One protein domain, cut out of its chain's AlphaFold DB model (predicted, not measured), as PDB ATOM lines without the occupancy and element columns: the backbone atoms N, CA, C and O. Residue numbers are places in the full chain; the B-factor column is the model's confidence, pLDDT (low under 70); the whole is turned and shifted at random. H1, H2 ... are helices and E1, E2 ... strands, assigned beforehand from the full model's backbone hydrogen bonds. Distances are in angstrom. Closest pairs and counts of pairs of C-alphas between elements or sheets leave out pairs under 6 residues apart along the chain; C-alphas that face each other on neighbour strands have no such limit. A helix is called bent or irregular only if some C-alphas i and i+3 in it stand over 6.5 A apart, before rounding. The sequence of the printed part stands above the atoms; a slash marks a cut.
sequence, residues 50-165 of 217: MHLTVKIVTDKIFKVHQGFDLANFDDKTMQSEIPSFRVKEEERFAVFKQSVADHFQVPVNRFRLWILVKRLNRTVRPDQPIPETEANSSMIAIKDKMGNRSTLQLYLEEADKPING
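AT A GLANCE: This is residues 50 to 165 of the 217 residues of the protein "ICP0-binding domain of ubiquitin-specific protease 7-domain-containing protein" of Jimgerdemannia flammicorona (UniProt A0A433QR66). One strongly twisted sheet of five strands has H2 and H4 over one face, about perpendicular to each other; short H3 packs on the beginning of H2, H1 only grazes the sheet, and residues 74 to 79 stick out. The printed part has 116 residues, with named elements in the order E1 H1 E2 H2 E3 E4 H3 H4 E5, four helices and five strands. The mixed sheet runs E2 E1 E5 E3 E4; the class is mixed, helices and strands. The whole is compact, with a radius of gyration of the C-alphas of 13.7 A and spans of 34 by 34 by 26 A.

HOW THE PARTS SIT: E1, residues 51 to 58, is parallel to E5, residues 151 to 158 (N 55 to O 152, 2.8 A). E2, residues 84 to 88, is antiparallel to E1; N 54 and O 85 are 2.8 A apart. E3, residues 111 to 118, is antiparallel to E5, with N 114 and O 155 2.8 A apart, and forms a hairpin with E4, residues 124 to 129, N 115 and O 128 being 2.9 A apart. H1, residues 59 to 64, only just on the sheet with 5 pairs of C-alphas within 10 A, grazes it. H2, residues 93 to 104, has a height over the sheet of 5.9 A, and H4, residues 139 to 146, 7.0 A. They are close but not clearly touching at 80 degrees; their closest C-alphas, Phe 93 and Met 139, are 5.7 A apart. H3, residues 132 to 136, touches residues 93 to 94 of H2 alone; the closest C-alphas, Ala 94 and Ala 135, are 4.7 A apart. E2, H2, E3 and E4, H3 H4, E5 are split strand-helix-strand units, two same-way strands with others between, with right-handed crossovers. Every O i to N i+4 pair is within hydrogen-bond range in H1, H2 and H4; H3 has 0 of 1, and 1 of 2 O i to N i+3 pairs.

IN THESE COORDINATES: E1 begins at C-alpha 51 (166.559, 162.774, 186.023) and is 22.2 A long, E3 22.3 A, H2 16.3 A. H3 is irregular: C-alphas 133 and 136 are 7.5 A apart. E5, 22.2 A, ends at C-alpha 158 (178.774, 141.460, 176.849).

THE WHOLE: The C-alphas farthest apart, Thr 77 and Asn 164, are 39.4 A apart. The printed part has no cut; H1 to E2 is a long link. Residues 75 to 80, 148 to 150 and 160 to 165 have pLDDT under 70.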
ATOM      1  N   MET A  50     166.856 166.946 187.926       74.00
ATOM      2  CA  MET A  50     166.551 166.556 186.557       74.00
ATOM      3  C   MET A  50     167.105 165.145 186.342       74.00
ATOM      4  O   MET A  50     168.313 164.907 186.386       74.00
ATOM      5  N   HIS A  51     166.202 164.176 186.197       82.88
ATOM      6  CA  HIS A  51     166.559 162.774 186.023       82.88
ATOM      7  C   HIS A  51     166.418 162.374 184.558       82.88
ATOM      8  O   HIS A  51     165.352 162.494 183.949       82.88
ATOM      9  N   LEU A  52     167.473 161.772 184.022       87.38
ATOM     10  CA  LEU A  52     167.452 161.099 182.741       87.38
ATOM     11  C   LEU A  52     166.932 159.668 182.913       87.38
ATOM     12  O   LEU A  52     167.423 158.892 183.733       87.38
ATOM     13  N   THR A  53     165.946 159.291 182.099       89.00
ATOM     14  CA  THR A  53     165.500 157.896 182.011       89.00
ATOM     15  C   THR A  53     166.322 157.161 180.958       89.00
ATOM     16  O   THR A  53     166.284 157.519 179.775       89.00
ATOM     17  N   VAL A  54     167.029 156.113 181.382       90.88
ATOM     18  CA  VAL A  54     167.859 155.263 180.523       90.88
ATOM     19  C   VAL A  54     167.236 153.873 180.418       90.88
ATOM     20  O   VAL A  54     166.962 153.241 181.432       90.88
ATOM     21  N   LYS A  55     167.003 153.376 179.202       91.62
ATOM     22  CA  LYS A  55     166.511 152.012 178.946       91.62
ATOM     23  C   LYS A  55     167.641 151.158 178.389       91.62
ATOM     24  O   LYS A  55     168.269 151.577 177.419       91.62
ATOM     25  N   ILE A  56     167.876 149.975 178.956       92.00
ATOM     26  CA  ILE A  56     168.979 149.094 178.538       92.00
ATOM     27  C   ILE A  56     168.434 147.765 178.024       92.00
ATOM     28  O   ILE A  56     167.748 147.047 178.747       92.00
ATOM     29  N   VAL A  57     168.783 147.416 176.788       91.19
ATOM     30  CA  VAL A  57     168.495 146.106 176.192       91.19
ATOM     31  C   VAL A  57     169.715 145.205 176.322       91.19
ATOM     32  O   VAL A  57     170.833 145.623 176.039       91.19
ATOM     33  N   THR A  58     169.488 143.961 176.732       89.38
ATOM     34  CA  THR A  58     170.509 142.912 176.827       89.38
ATOM     35  C   THR A  58     170.205 141.786 175.848       89.38
ATOM     36  O   THR A  58     169.076 141.634 175.374       89.38
ATOM     37  N   ASP A  59     171.193 140.929 175.621       85.12
ATOM     38  CA  ASP A  59     171.066 139.723 174.797       85.12
ATOM     39  C   ASP A  59     169.951 138.792 175.256       85.12
ATOM     40  O   ASP A  59     169.303 138.137 174.443       85.12
ATOM     41  N   LYS A  60     169.707 138.735 176.568       84.81
ATOM     42  CA  LYS A  60     168.651 137.905 177.153       84.81
ATOM     43  C   LYS A  60     167.268 138.379 176.700       84.81
ATOM     44  O   LYS A  60     166.470 137.561 176.261       84.81
ATOM     45  N   ILE A  61     167.024 139.690 176.750       86.75
ATOM     46  CA  ILE A  61     165.760 140.306 176.307       86.75
ATOM     47  C   ILE A  61     165.586 140.083 174.809       86.75
ATOM     48  O   ILE A  61     164.542 139.640 174.339       86.75
ATOM     49  N   PHE A  62     166.655 140.325 174.058       84.56
ATOM     50  CA  PHE A  62     166.621 140.196 172.616       84.56
ATOM     51  C   PHE A  62     166.359 138.759 172.135       84.56
ATOM     52  O   PHE A  62     165.632 138.569 171.162       84.56
ATOM     53  N   LYS A  63     166.882 137.744 172.838       81.44
ATOM     54  CA  LYS A  63     166.640 136.324 172.529       81.44
ATOM     55  C   LYS A  63     165.180 135.905 172.680       81.44
ATOM     56  O   LYS A  63     164.724 135.033 171.950       81.44
ATOM     57  N   VAL A  64     164.465 136.496 173.632       83.94
ATOM     58  CA  VAL A  64     163.055 136.166 173.897       83.94
ATOM     59  C   VAL A  64     162.124 136.939 172.956       83.94
ATOM     60  O   VAL A  64     161.023 136.480 172.651       83.94
ATOM     61  N   HIS A  65     162.579 138.077 172.432       85.44
ATOM     62  CA  HIS A  65     161.766 138.983 171.636       85.44
ATOM     63  C   HIS A  65     161.385 138.421 170.250       85.44
ATOM     64  O   HIS A  65     162.174 138.412 169.301       85.44
ATOM     65  N   GLN A  66     160.112 138.042 170.111       81.94
ATOM     66  CA  GLN A  66     159.508 137.540 168.867       81.94
ATOM     67  C   GLN A  66     159.093 138.651 167.885       81.94
ATOM     68  O   GLN A  66     158.686 138.376 166.760       81.94
ATOM     69  N   GLY A  67     159.164 139.914 168.306       83.00
ATOM     70  CA  GLY A  67     158.735 141.053 167.505       83.00
ATOM     71  C   GLY A  67     159.771 141.528 166.486       83.00
ATOM     72  O   GLY A  67     160.893 141.020 166.359       83.00
ATOM     73  N   PHE A  68     159.399 142.578 165.762       80.06
ATOM     74  CA  PHE A  68     160.319 143.299 164.894       80.06
ATOM     75  C   PHE A  68     161.298 144.135 165.725       80.06
ATOM     76  O   PHE A  68     160.900 144.721 166.724       80.06
ATOM     77  N   ASP A  69     162.548 144.244 165.272       85.88
ATOM     78  CA  ASP A  69     163.629 144.971 165.959       85.88
ATOM     79  C   ASP A  69     164.222 144.265 167.199       85.88
ATOM     80  O   ASP A  69     163.967 143.076 167.432       85.88
ATOM     81  N   LEU A  70     165.081 144.972 167.946       83.88
ATOM     82  CA  LEU A  70     165.751 144.447 169.144       83.88
ATOM     83  C   LEU A  70     164.795 144.190 170.314       83.88
ATOM     84  O   LEU A  70     164.869 143.152 170.958       83.88
ATOM     85  N   ALA A  71     163.904 145.132 170.599       84.75
ATOM     86  CA  ALA A  71     162.928 145.023 171.673       84.75
ATOM     87  C   ALA A  71     161.779 146.006 171.426       84.75
ATOM     88  O   ALA A  71     161.921 146.960 170.652       84.75
ATOM     89  N   ASN A  72     160.657 145.812 172.114       82.12
ATOM     90  CA  ASN A  72     159.547 146.752 172.058       82.12
ATOM     91  C   ASN A  72     159.778 147.941 173.006       82.12
ATOM     92  O   ASN A  72     159.608 147.848 174.221       82.12
ATOM     93  N   PHE A  73     160.158 149.090 172.447       77.19
ATOM     94  CA  PHE A  73     160.420 150.306 173.224       77.19
ATOM     95  C   PHE A  73     159.192 151.187 173.468       77.19
ATOM     96  O   PHE A  73     159.236 152.039 174.363       77.19
ATOM     97  N   ASP A  74     158.140 151.000 172.667       70.62
ATOM     98  CA  ASP A  74     156.919 151.813 172.669       70.62
ATOM     99  C   ASP A  74     155.830 151.224 173.581       70.62
ATOM    100  O   ASP A  74     154.703 151.725 173.596       70.62
ATOM    101  N   ASP A  75     156.160 150.193 174.367       63.81
ATOM    102  CA  ASP A  75     155.204 149.588 175.278       63.81
ATOM    103  C   ASP A  75     154.802 150.578 176.379       63.81
ATOM    104  O   ASP A  75     155.585 150.931 177.264       63.81
ATOM    105  N   LYS A  76     153.573 151.091 176.264       58.12
ATOM    106  CA  LYS A  76     152.934 151.980 177.245       58.12
ATOM    107  C   LYS A  76     152.315 151.195 178.401       58.12
ATOM    108  O   LYS A  76     151.725 151.799 179.295       58.12
ATOM    109  N   THR A  77     152.398 149.868 178.367       52.62
ATOM    110  CA  THR A  77     151.978 149.024 179.480       52.62
ATOM    111  C   THR A  77     153.038 149.051 180.584       52.62
ATOM    112  O   THR A  77     154.234 149.196 180.340       52.62
ATOM    113  N   MET A  78     152.592 148.945 181.835       45.53
ATOM    114  CA  MET A  78     153.411 149.085 183.052       45.53
ATOM    115  C   MET A  78     154.488 147.993 183.229       45.53
ATOM    116  O   MET A  78     155.201 147.992 184.227       45.53
ATOM    117  N   GLN A  79     154.618 147.071 182.274       52.12
ATOM    118  CA  GLN A  79     155.560 145.954 182.283       52.12
ATOM    119  C   GLN A  79     156.388 145.961 180.997       52.12
ATOM    120  O   GLN A  79     156.414 144.992 180.248       52.12
ATOM    121  N   SER A  80     157.064 147.077 180.715       60.81
ATOM    122  CA  SER A  80     158.086 147.066 179.670       60.81
ATOM    123  C   SER A  80     159.140 146.022 180.056       60.81
ATOM    124  O   SER A  80     159.755 146.131 181.114       60.81
ATOM    125  N   GLU A  81     159.358 145.022 179.198       73.69
ATOM    126  CA  GLU A  81     160.367 143.960 179.383       73.69
ATOM    127  C   GLU A  81     161.804 144.510 179.487       73.69
ATOM    128  O   GLU A  81     162.748 143.786 179.800       73.69
ATOM    129  N   ILE A  82     161.974 145.804 179.205       85.12
ATOM    130  CA  ILE A  82     163.245 146.508 179.151       85.12
ATOM    131  C   ILE A  82     163.502 147.211 180.492       85.12
ATOM    132  O   ILE A  82     162.775 148.152 180.832       85.12
ATOM    133  N   PRO A  83     164.567 146.834 181.222       88.19
ATOM    134  CA  PRO A  83     164.998 147.529 182.426       88.19
ATOM    135  C   PRO A  83     165.193 149.026 182.180       88.19
ATOM    136  O   PRO A  83     165.854 149.441 181.219       88.19
ATOM    137  N   SER A  84     164.619 149.832 183.072       89.12
ATOM    138  CA  SER A  84     164.726 151.288 183.042       89.12
ATOM    139  C   SER A  84     165.416 151.803 184.300       89.12
ATOM    140  O   SER A  84     165.079 151.410 185.413       89.12
ATOM    141  N   PHE A  85     166.384 152.688 184.102       89.75
ATOM    142  CA  PHE A  85     167.185 153.318 185.139       89.75
ATOM    143  C   PHE A  85     166.840 154.803 185.182       89.75
ATOM    144  O   PHE A  85     166.756 155.457 184.138       89.75
ATOM    145  N   ARG A  86     166.642 155.338 186.387       89.44
ATOM    146  CA  ARG A  86     166.572 156.782 186.622       89.44
ATOM    147  C   ARG A  86     167.933 157.235 187.117       89.44
ATOM    148  O   ARG A  86     168.393 156.750 188.143       89.44
ATOM    149  N   VAL A  87     168.563 158.119 186.358       90.19
ATOM    150  CA  VAL A  87     169.951 158.547 186.552       90.19
ATOM    151  C   VAL A  87     169.954 160.064 186.623       90.19
ATOM    152  O   VAL A  87     169.188 160.696 185.895       90.19
ATOM    153  N   LYS A  88     170.776 160.668 187.483       89.44
ATOM    154  CA  LYS A  88     170.862 162.137 187.513       89.44
ATOM    155  C   LYS A  88     171.515 162.634 186.224       89.44
ATOM    156  O   LYS A  88     172.426 161.990 185.704       89.44
ATOM    157  N   GLU A  89     171.059 163.760 185.685       88.31
ATOM    158  CA  GLU A  89     171.590 164.294 184.423       88.31
ATOM    159  C   GLU A  89     173.094 164.604 184.497       88.31
ATOM    160  O   GLU A  89     173.840 164.308 183.559       88.31
ATOM    161  N   GLU A  90     173.551 165.121 185.636       89.00
ATOM    162  CA  GLU A  90     174.945 165.475 185.914       89.00
ATOM    163  C   GLU A  90     175.799 164.280 186.360       89.00
ATOM    164  O   GLU A  90     177.014 164.421 186.539       89.00
ATOM    165  N   GLU A  91     175.198 163.101 186.545       91.31
ATOM    166  CA  GLU A  91     175.927 161.901 186.940       91.31
ATOM    167  C   GLU A  91     176.974 161.544 185.883       91.31
ATOM    168  O   GLU A  91     176.726 161.618 184.678       91.31
ATOM    169  N   ARG A  92     178.172 161.159 186.334       94.00
ATOM    170  CA  ARG A  92     179.248 160.748 185.429       94.00
ATOM    171  C   ARG A  92     178.947 159.376 184.845       94.00
ATOM    172  O   ARG A  92     178.538 158.468 185.570       94.00
ATOM    173  N   PHE A  93     179.273 159.190 183.571       93.25
ATOM    174  CA  PHE A  93     179.091 157.913 182.885       93.25
ATOM    175  C   PHE A  93     179.760 156.736 183.600       93.25
ATOM    176  O   PHE A  93     179.168 155.666 183.682       93.25
ATOM    177  N   ALA A  94     180.956 156.922 184.168       93.12
ATOM    178  CA  ALA A  94     181.639 155.869 184.922       93.12
ATOM    179  C   ALA A  94     180.830 155.367 186.131       93.12
ATOM    180  O   ALA A  94     180.817 154.167 186.400       93.12
ATOM    181  N   VAL A  95     180.138 156.269 186.835       94.19
ATOM    182  CA  VAL A  95     179.307 155.921 188.000       94.19
ATOM    183  C   VAL A  95     178.068 155.164 187.539       94.19
ATOM    184  O   VAL A  95     177.802 154.069 188.027       94.19
ATOM    185  N   PHE A  96     177.389 155.675 186.511       93.88
ATOM    186  CA  PHE A  96     176.260 154.980 185.901       93.88
ATOM    187  C   PHE A  96     176.653 153.582 185.398       93.88
ATOM    188  O   PHE A  96     175.948 152.605 185.640       93.88
ATOM    189  N   LYS A  97     177.807 153.458 184.734       93.25
ATOM    190  CA  LYS A  97     178.322 152.185 184.224       93.25
ATOM    191  C   LYS A  97     178.593 151.187 185.356       93.25
ATOM    192  O   LYS A  97     178.320 150.004 185.175       93.25
ATOM    193  N   GLN A  98     179.056 151.641 186.521       93.69
ATOM    194  CA  GLN A  98     179.173 150.792 187.712       93.69
ATOM    195  C   GLN A  98     177.797 150.317 188.202       93.69
ATOM    196  O   GLN A  98     177.605 149.123 188.400       93.69
ATOM    197  N   SER A  99     176.807 151.208 188.290       93.50
ATOM    198  CA  SER A  99     175.434 150.838 188.672       93.50
ATOM    199  C   SER A  99     174.820 149.795 187.723       93.50
ATOM    200  O   SER A  99     174.119 148.878 188.152       93.50
ATOM    201  N   VAL A 100     175.109 149.899 186.422       93.62
ATOM    202  CA  VAL A 100     174.706 148.907 185.410       93.62
ATOM    203  C   VAL A 100     175.428 147.573 185.621       93.62
ATOM    204  O   VAL A 100     174.792 146.522 185.540       93.62
ATOM    205  N   ALA A 101     176.730 147.608 185.914       93.31
ATOM    206  CA  ALA A 101     177.528 146.420 186.211       93.31
ATOM    207  C   ALA A 101     176.954 145.637 187.397       93.31
ATOM    208  O   ALA A 101     176.771 144.423 187.308       93.31
ATOM    209  N   ASP A 102     176.599 146.347 188.467       93.19
ATOM    210  CA  ASP A 102     176.041 145.759 189.682       93.19
ATOM    211  C   ASP A 102     174.639 145.178 189.425       93.19
ATOM    212  O   ASP A 102     174.339 144.063 189.853       93.19
ATOM    213  N   HIS A 103     173.798 145.883 188.657       92.31
ATOM    214  CA  HIS A 103     172.444 145.431 188.323       92.31
ATOM    215  C   HIS A 103     172.431 144.162 187.456       92.31
ATOM    216  O   HIS A 103     171.650 143.244 187.702       92.31
ATOM    217  N   PHE A 104     173.271 144.104 186.418       89.69
ATOM    218  CA  PHE A 104     173.336 142.943 185.522       89.69
ATOM    219  C   PHE A 104     174.334 141.872 185.976       89.69
ATOM    220  O   PHE A 104     174.399 140.817 185.347       89.69
ATOM    221  N   GLN A 105     175.067 142.119 187.069       91.44
ATOM    222  CA  GLN A 105     176.129 141.256 187.596       91.44
ATOM    223  C   GLN A 105     177.231 140.959 186.563       91.44
ATOM    224  O   GLN A 105     177.792 139.862 186.527       91.44
ATOM    225  N   VAL A 106     177.551 141.945 185.721       87.94
ATOM    226  CA  VAL A 106     178.606 141.851 184.702       87.94
ATOM    227  C   VAL A 106     179.719 142.834 185.058       87.94
ATOM    228  O   VAL A 106     179.437 144.018 185.222       87.94
ATOM    229  N   PRO A 107     180.992 142.409 185.147       89.19
ATOM    230  CA  PRO A 107     182.099 143.319 185.437       89.19
ATOM    231  C   PRO A 107     182.182 144.489 184.443       89.19
ATOM    232  O   PRO A 107     182.060 144.283 183.237       89.19
ATOM    233  N   VAL A 108     182.483 145.704 184.923       88.12
ATOM    234  CA  VAL A 108     182.563 146.949 184.114       88.12
ATOM    235  C   VAL A 108     183.477 146.830 182.884       88.12
ATOM    236  O   VAL A 108     183.253 147.482 181.863       88.12
ATOM    237  N   ASN A 109     184.511 145.992 182.964       85.69
ATOM    238  CA  ASN A 109     185.468 145.749 181.884       85.69
ATOM    239  C   ASN A 109     185.021 144.673 180.878       85.69
ATOM    240  O   ASN A 109     185.698 144.484 179.867       85.69
ATOM    241  N   ARG A 110     183.917 143.966 181.137       86.06
ATOM    242  CA  ARG A 110     183.384 142.877 180.303       86.06
ATOM    243  C   ARG A 110     182.130 143.258 179.533       86.06
ATOM    244  O   ARG A 110     181.555 142.395 178.888       86.06
ATOM    245  N   PHE A 111     181.709 144.518 179.555       88.31
ATOM    246  CA  PHE A 111     180.628 144.957 178.684       88.31
ATOM    247  C   PHE A 111     180.862 146.347 178.114       88.31
ATOM    248  O   PHE A 111     181.575 147.182 178.679       88.31
ATOM    249  N   ARG A 112     180.224 146.585 176.971       88.62
ATOM    250  CA  ARG A 112     180.198 147.867 176.283       88.62
ATOM    251  C   ARG A 112     178.757 148.321 176.111       88.62
ATOM    252  O   ARG A 112     177.863 147.510 175.881       88.62
ATOM    253  N   LEU A 113     178.537 149.625 176.226       91.19
ATOM    254  CA  LEU A 113     177.224 150.224 176.016       91.19
ATOM    255  C   LEU A 113     177.182 150.856 174.631       91.19
ATOM    256  O   LEU A 113     178.007 151.705 174.304       91.19
ATOM    257  N   TRP A 114     176.217 150.431 173.826       91.00
ATOM    258  CA  TRP A 114     175.938 150.967 172.502       91.00
ATOM    259  C   TRP A 114     174.734 151.877 172.549       91.00
ATOM    260  O   TRP A 114     173.727 151.543 173.168       91.00
ATOM    261  N   ILE A 115     174.817 153.004 171.858       90.75
ATOM    262  CA  ILE A 115     173.693 153.919 171.751       90.75
ATOM    263  C   ILE A 115     172.742 153.400 170.691       90.75
ATOM    264  O   ILE A 115     173.135 153.091 169.563       90.75
ATOM    265  N   LEU A 116     171.476 153.307 171.076       89.81
ATOM    266  CA  LEU A 116     170.396 152.962 170.181       89.81
ATOM    267  C   LEU A 116     169.784 154.238 169.613       89.81
ATOM    268  O   LEU A 116     169.261 155.072 170.352       89.81
ATOM    269  N   VAL A 117     169.809 154.365 168.290       88.44
ATOM    270  CA  VAL A 117     169.223 155.501 167.579       88.44
ATOM    271  C   VAL A 117     167.980 155.068 166.822       88.44
ATOM    272  O   VAL A 117     167.930 154.013 166.183       88.44
ATOM    273  N   LYS A 118     166.962 155.925 166.863       86.19
ATOM    274  CA  LYS A 118     165.765 155.778 166.034       86.19
ATOM    275  C   LYS A 118     166.043 156.314 164.632       86.19
ATOM    276  O   LYS A 118     166.363 157.489 164.468       86.19
ATOM    277  N   ARG A 119     165.889 155.461 163.624       84.31
ATOM    278  CA  ARG A 119     166.015 155.794 162.201       84.31
ATOM    279  C   ARG A 119     164.711 156.384 161.651       84.31
ATOM    280  O   ARG A 119     163.647 156.271 162.264       84.31
ATOM    281  N   LEU A 120     164.775 156.960 160.446       84.75
ATOM    282  CA  LEU A 120     163.618 157.553 159.748       84.75
ATOM    283  C   LEU A 120     162.468 156.556 159.525       84.75
ATOM    284  O   LEU A 120     161.298 156.916 159.626       84.75
ATOM    285  N   ASN A 121     162.791 155.280 159.308       84.94
ATOM    286  CA  ASN A 121     161.818 154.190 159.168       84.94
ATOM    287  C   ASN A 121     161.241 153.693 160.513       84.94
ATOM    288  O   ASN A 121     160.654 152.618 160.568       84.94
ATOM    289  N   ARG A 122     161.425 154.456 161.599       82.75
ATOM    290  CA  ARG A 122     160.947 154.174 162.963       82.75
ATOM    291  C   ARG A 122     161.562 152.948 163.655       82.75
ATOM    292  O   ARG A 122     161.098 152.620 164.741       82.75
ATOM    293  N   THR A 123     162.615 152.342 163.105       85.25
ATOM    294  CA  THR A 123     163.408 151.301 163.798       85.25
ATOM    295  C   THR A 123     164.422 151.906 164.759       85.25
ATOM    296  O   THR A 123     164.892 153.017 164.528       85.25
ATOM    297  N   VAL A 124     164.765 151.187 165.821       87.44
ATOM    298  CA  VAL A 124     165.730 151.549 166.861       87.44
ATOM    299  C   VAL A 124     166.903 150.570 166.801       87.44
ATOM    300  O   VAL A 124     166.762 149.394 167.120       87.44
ATOM    301  N   ARG A 125     168.078 151.046 166.373       87.44
ATOM    302  CA  ARG A 125     169.253 150.198 166.100       87.44
ATOM    303  C   ARG A 125     170.502 150.714 166.803       87.44
ATOM    304  O   ARG A 125     170.604 151.927 166.977       87.44
ATOM    305  N   PRO A 126     171.466 149.841 167.145       89.25
ATOM    306  CA  PRO A 126     172.767 150.290 167.610       89.25
ATOM    307  C   PRO A 126     173.460 151.080 166.514       89.25
ATOM    308  O   PRO A 126     173.461 150.666 165.351       89.25
ATOM    309  N   ASP A 127     174.005 152.223 166.904       86.88
ATOM    310  CA  ASP A 127     174.765 153.097 166.020       86.88
ATOM    311  C   ASP A 127     176.242 153.058 166.391       86.88
ATOM    312  O   ASP A 127     177.050 152.465 165.677       86.88
ATOM    313  N   GLN A 128     176.582 153.617 167.554       85.25
ATOM    314  CA  GLN A 128     177.959 153.735 168.019       85.25
ATOM    315  C   GLN A 128     178.100 153.284 169.478       85.25
ATOM    316  O   GLN A 128     177.190 153.505 170.288       85.25
ATOM    317  N   PRO A 129     179.234 152.655 169.838       87.75
ATOM    318  CA  PRO A 129     179.559 152.370 171.225       87.75
ATOM    319  C   PRO A 129     179.952 153.660 171.945       87.75
ATOM    320  O   PRO A 129     180.655 154.500 171.384       87.75
ATOM    321  N   ILE A 130     179.562 153.791 173.213       88.62
ATOM    322  CA  ILE A 130     180.054 154.866 174.074       88.62
ATOM    323  C   ILE A 130     181.534 154.583 174.365       88.62
ATOM    324  O   ILE A 130     181.848 153.530 174.930       88.62
ATOM    325  N   PRO A 131     182.461 155.472 173.971       85.38
ATOM    326  CA  PRO A 131     183.877 155.262 174.218       85.38
ATOM    327  C   PRO A 131     184.194 155.431 175.708       85.38
ATOM    328  O   PRO A 131     183.657 156.313 176.378       85.38
ATOM    329  N   GLU A 132     185.151 154.653 176.217       84.62
ATOM    330  CA  GLU A 132     185.615 154.778 177.611       84.62
ATOM    331  C   GLU A 132     186.231 156.157 177.913       84.62
ATOM    332  O   GLU A 132     186.316 156.564 179.066       84.62
ATOM    333  N   THR A 133     186.628 156.920 176.888       85.50
ATOM    334  CA  THR A 133     187.113 158.301 177.044       85.50
ATOM    335  C   THR A 133     186.040 159.255 177.573       85.50
ATOM    336  O   THR A 133     186.377 160.267 178.178       85.50
ATOM    337  N   GLU A 134     184.755 158.936 177.387       85.50
ATOM    338  CA  GLU A 134     183.626 159.720 177.910       85.50
ATOM    339  C   GLU A 134     183.270 159.319 179.359       85.50
ATOM    340  O   GLU A 134     182.264 159.774 179.893       85.50
ATOM    341  N   ALA A 135     184.098 158.514 180.046       87.00
ATOM    342  CA  ALA A 135     183.902 158.103 181.446       87.00
ATOM    343  C   ALA A 135     183.636 159.266 182.420       87.00
ATOM    344  O   ALA A 135     182.852 159.121 183.360       87.00
ATOM    345  N   ASN A 136     184.273 160.417 182.186       90.88
ATOM    346  CA  ASN A 136     184.120 161.617 183.013       90.88
ATOM    347  C   ASN A 136     182.996 162.552 182.545       90.88
ATOM    348  O   ASN A 136     182.686 163.514 183.248       90.88
ATOM    349  N   SER A 137     182.400 162.289 181.382       91.62
ATOM    350  CA  SER A 137     181.301 163.087 180.848       91.62
ATOM    351  C   SER A 137     180.013 162.822 181.620       91.62
ATOM    352  O   SER A 137     179.790 161.721 182.133       91.62
ATOM    353  N   SER A 138     179.159 163.840 181.699       92.06
ATOM    354  CA  SER A 138     177.830 163.700 182.285       92.06
ATOM    355  C   SER A 138     176.899 162.909 181.367       92.06
ATOM    356  O   SER A 138     177.033 162.926 180.137       92.06
ATOM    357  N   MET A 139     175.920 162.233 181.961       90.88
ATOM    358  CA  MET A 139     174.915 161.466 181.227       90.88
ATOM    359  C   MET A 139     174.095 162.340 180.273       90.88
ATOM    360  O   MET A 139     173.797 161.905 179.156       90.88
ATOM    361  N   ILE A 140     173.794 163.588 180.652       89.69
ATOM    362  CA  ILE A 140     173.143 164.547 179.750       89.69
ATOM    363  C   ILE A 140     174.016 164.902 178.545       89.69
ATOM    364  O   ILE A 140     173.522 164.889 177.423       89.69
ATOM    365  N   ALA A 141     175.324 165.111 178.731       89.75
ATOM    366  CA  ALA A 141     176.221 165.422 177.619       89.75
ATOM    367  C   ALA A 141     176.314 164.255 176.624       89.75
ATOM    368  O   ALA A 141     176.340 164.474 175.416       89.75
ATOM    369  N   ILE A 142     176.327 163.009 177.112       88.88
ATOM    370  CA  ILE A 142     176.301 161.813 176.255       88.88
ATOM    371  C   ILE A 142     174.982 161.731 175.483       88.88
ATOM    372  O   ILE A 142     174.983 161.495 174.273       88.88
ATOM    373  N   LYS A 143     173.856 161.961 176.166       88.44
ATOM    374  CA  LYS A 143     172.526 161.972 175.555       88.44
ATOM    375  C   LYS A 143     172.386 163.074 174.500       88.44
ATOM    376  O   LYS A 143     171.833 162.795 173.447       88.44
ATOM    377  N   ASP A 144     172.903 164.275 174.732       86.06
ATOM    378  CA  ASP A 144     172.779 165.383 173.778       86.06
ATOM    379  C   ASP A 144     173.733 165.240 172.584       86.06
ATOM    380  O   ASP A 144     173.375 165.593 171.462       86.06
ATOM    381  N   LYS A 145     174.935 164.685 172.795       83.62
ATOM    382  CA  LYS A 145     175.890 164.419 171.707       83.62
ATOM    383  C   LYS A 145     175.427 163.295 170.781       83.62
ATOM    384  O   LYS A 145     175.689 163.354 169.583       83.62
ATOM    385  N   MET A 146     174.843 162.237 171.342       77.19
ATOM    386  CA  MET A 146     174.699 160.957 170.639       77.19
ATOM    387  C   MET A 146     173.279 160.363 170.691       77.19
ATOM    388  O   MET A 146     172.963 159.449 169.932       77.19
ATOM    389  N   GLY A 147     172.412 160.854 171.575       70.19
ATOM    390  CA  GLY A 147     171.011 160.452 171.679       70.19
ATOM    391  C   GLY A 147     170.082 161.327 170.832       70.19
ATOM    392  O   GLY A 147     170.449 162.390 170.346       70.19
ATOM    393  N   ASN A 148     168.841 160.871 170.641       64.12
ATOM    394  CA  ASN A 148     167.867 161.549 169.776       64.12
ATOM    395  C   ASN A 148     166.498 161.813 170.437       64.12
ATOM    396  O   ASN A 148     165.562 162.245 169.761       64.12
ATOM    397  N   ARG A 149     166.339 161.522 171.739       67.50
ATOM    398  CA  ARG A 149     165.069 161.646 172.483       67.50
ATOM    399  C   ARG A 149     165.281 162.078 173.935       67.50
ATOM    400  O   ARG A 149     166.393 162.105 174.447       67.50
ATOM    401  N   SER A 150     164.169 162.348 174.623       69.62
ATOM    402  CA  SER A 150     164.111 162.564 176.076       69.62
ATOM    403  C   SER A 150     164.542 161.347 176.904       69.62
ATOM    404  O   SER A 150     164.892 161.506 178.067       69.62
ATOM    405  N   THR A 151     164.542 160.148 176.312       82.00
ATOM    406  CA  THR A 151     165.002 158.905 176.947       82.00
ATOM    407  C   THR A 151     166.232 158.387 176.216       82.00
ATOM    408  O   THR A 151     166.245 158.356 174.984       82.00
ATOM    409  N   LEU A 152     167.260 157.995 176.968       88.81
ATOM    410  CA  LEU A 152     168.476 157.410 176.409       88.81
ATOM    411  C   LEU A 152     168.280 155.897 176.295       88.81
ATOM    412  O   LEU A 152     167.958 155.231 177.274       88.81
ATOM    413  N   GLN A 153     168.433 155.352 175.096       90.81
ATOM    414  CA  GLN A 153     168.259 153.925 174.837       90.81
ATOM    415  C   GLN A 153     169.627 153.318 174.559       90.81
ATOM    416  O   GLN A 153     170.354 153.803 173.693       90.81
ATOM    417  N   LEU A 154     169.978 152.272 175.299       92.75
ATOM    418  CA  LEU A 154     171.276 151.621 175.224       92.75
ATOM    419  C   LEU A 154     171.118 150.123 174.974       92.75
ATOM    420  O   LEU A 154     170.135 149.504 175.381       92.75
ATOM    421  N   TYR A 155     172.123 149.541 174.339       91.62
ATOM    422  CA  TYR A 155     172.298 148.103 174.219       91.62
ATOM    423  C   TYR A 155     173.578 147.688 174.944       91.62
ATOM    424  O   TYR A 155     174.627 148.307 174.761       91.62
ATOM    425  N   LEU A 156     173.474 146.677 175.801       91.69
ATOM    426  CA  LEU A 156     174.586 146.127 176.564       91.69
ATOM    427  C   LEU A 156     175.163 144.941 175.797       91.69
ATOM    428  O   LEU A 156     174.547 143.880 175.725       91.69
ATOM    429  N   GLU A 157     176.350 145.149 175.241       86.88
ATOM    430  CA  GLU A 157     177.160 144.117 174.605       86.88
ATOM    431  C   GLU A 157     178.065 143.487 175.666       86.88
ATOM    432  O   GLU A 157     178.966 144.155 176.177       86.88
ATOM    433  N   GLU A 158     177.851 142.215 175.999       85.44
ATOM    434  CA  GLU A 158     178.774 141.460 176.849       85.44
ATOM    435  C   GLU A 158     179.936 140.910 176.006       85.44
ATOM    436  O   GLU A 158     179.754 140.439 174.881       85.44
ATOM    437  N   ALA A 159     181.150 141.001 176.542       77.44
ATOM    438  CA  ALA A 159     182.378 140.555 175.910       77.44
ATOM    439  C   ALA A 159     183.007 139.395 176.699       77.44
ATOM    440  O   ALA A 159     183.230 139.464 177.913       77.44
ATOM    441  N   ASP A 160     183.397 138.343 175.975       68.56
ATOM    442  CA  ASP A 160     184.099 137.189 176.551       68.56
ATOM    443  C   ASP A 160     185.474 137.558 177.127       68.56
ATOM    444  O   ASP A 160     185.972 136.908 178.047       68.56
ATOM    445  N   LYS A 161     186.095 138.615 176.594       68.38
ATOM    446  CA  LYS A 161     187.395 139.137 177.023       68.38
ATOM    447  C   LYS A 161     187.256 140.576 177.517       68.38
ATOM    448  O   LYS A 161     186.424 141.311 176.986       68.38
ATOM    449  N   PRO A 162     188.094 141.003 178.481       67.00
ATOM    450  CA  PRO A 162     188.099 142.382 178.935       67.00
ATOM    451  C   PRO A 162     188.379 143.337 177.769       67.00
ATOM    452  O   PRO A 162     189.244 143.095 176.922       67.00
ATOM    453  N   ILE A 163     187.606 144.416 177.713       66.94
ATOM    454  CA  ILE A 163     187.654 145.403 176.640       66.94
ATOM    455  C   ILE A 163     188.906 146.267 176.831       66.94
ATOM    456  O   ILE A 163     188.951 147.136 177.695       66.94
ATOM    457  N   ASN A 164     189.926 146.064 175.994       59.19
ATOM    458  CA  ASN A 164     191.210 146.782 176.069       59.19
ATOM    459  C   ASN A 164     191.165 148.207 175.470       59.19
ATOM    460  O   ASN A 164     192.134 148.655 174.862       59.19
ATOM    461  N   GLY A 165     190.029 148.906 175.553       55.09
ATOM    462  CA  GLY A 165     189.868 150.288 175.065       55.09
ATOM    463  C   GLY A 165     189.978 150.492 173.544       55.09
ATOM    464  O   GLY A 165     189.678 151.575 173.049       55.09
TER     465      GLY A 165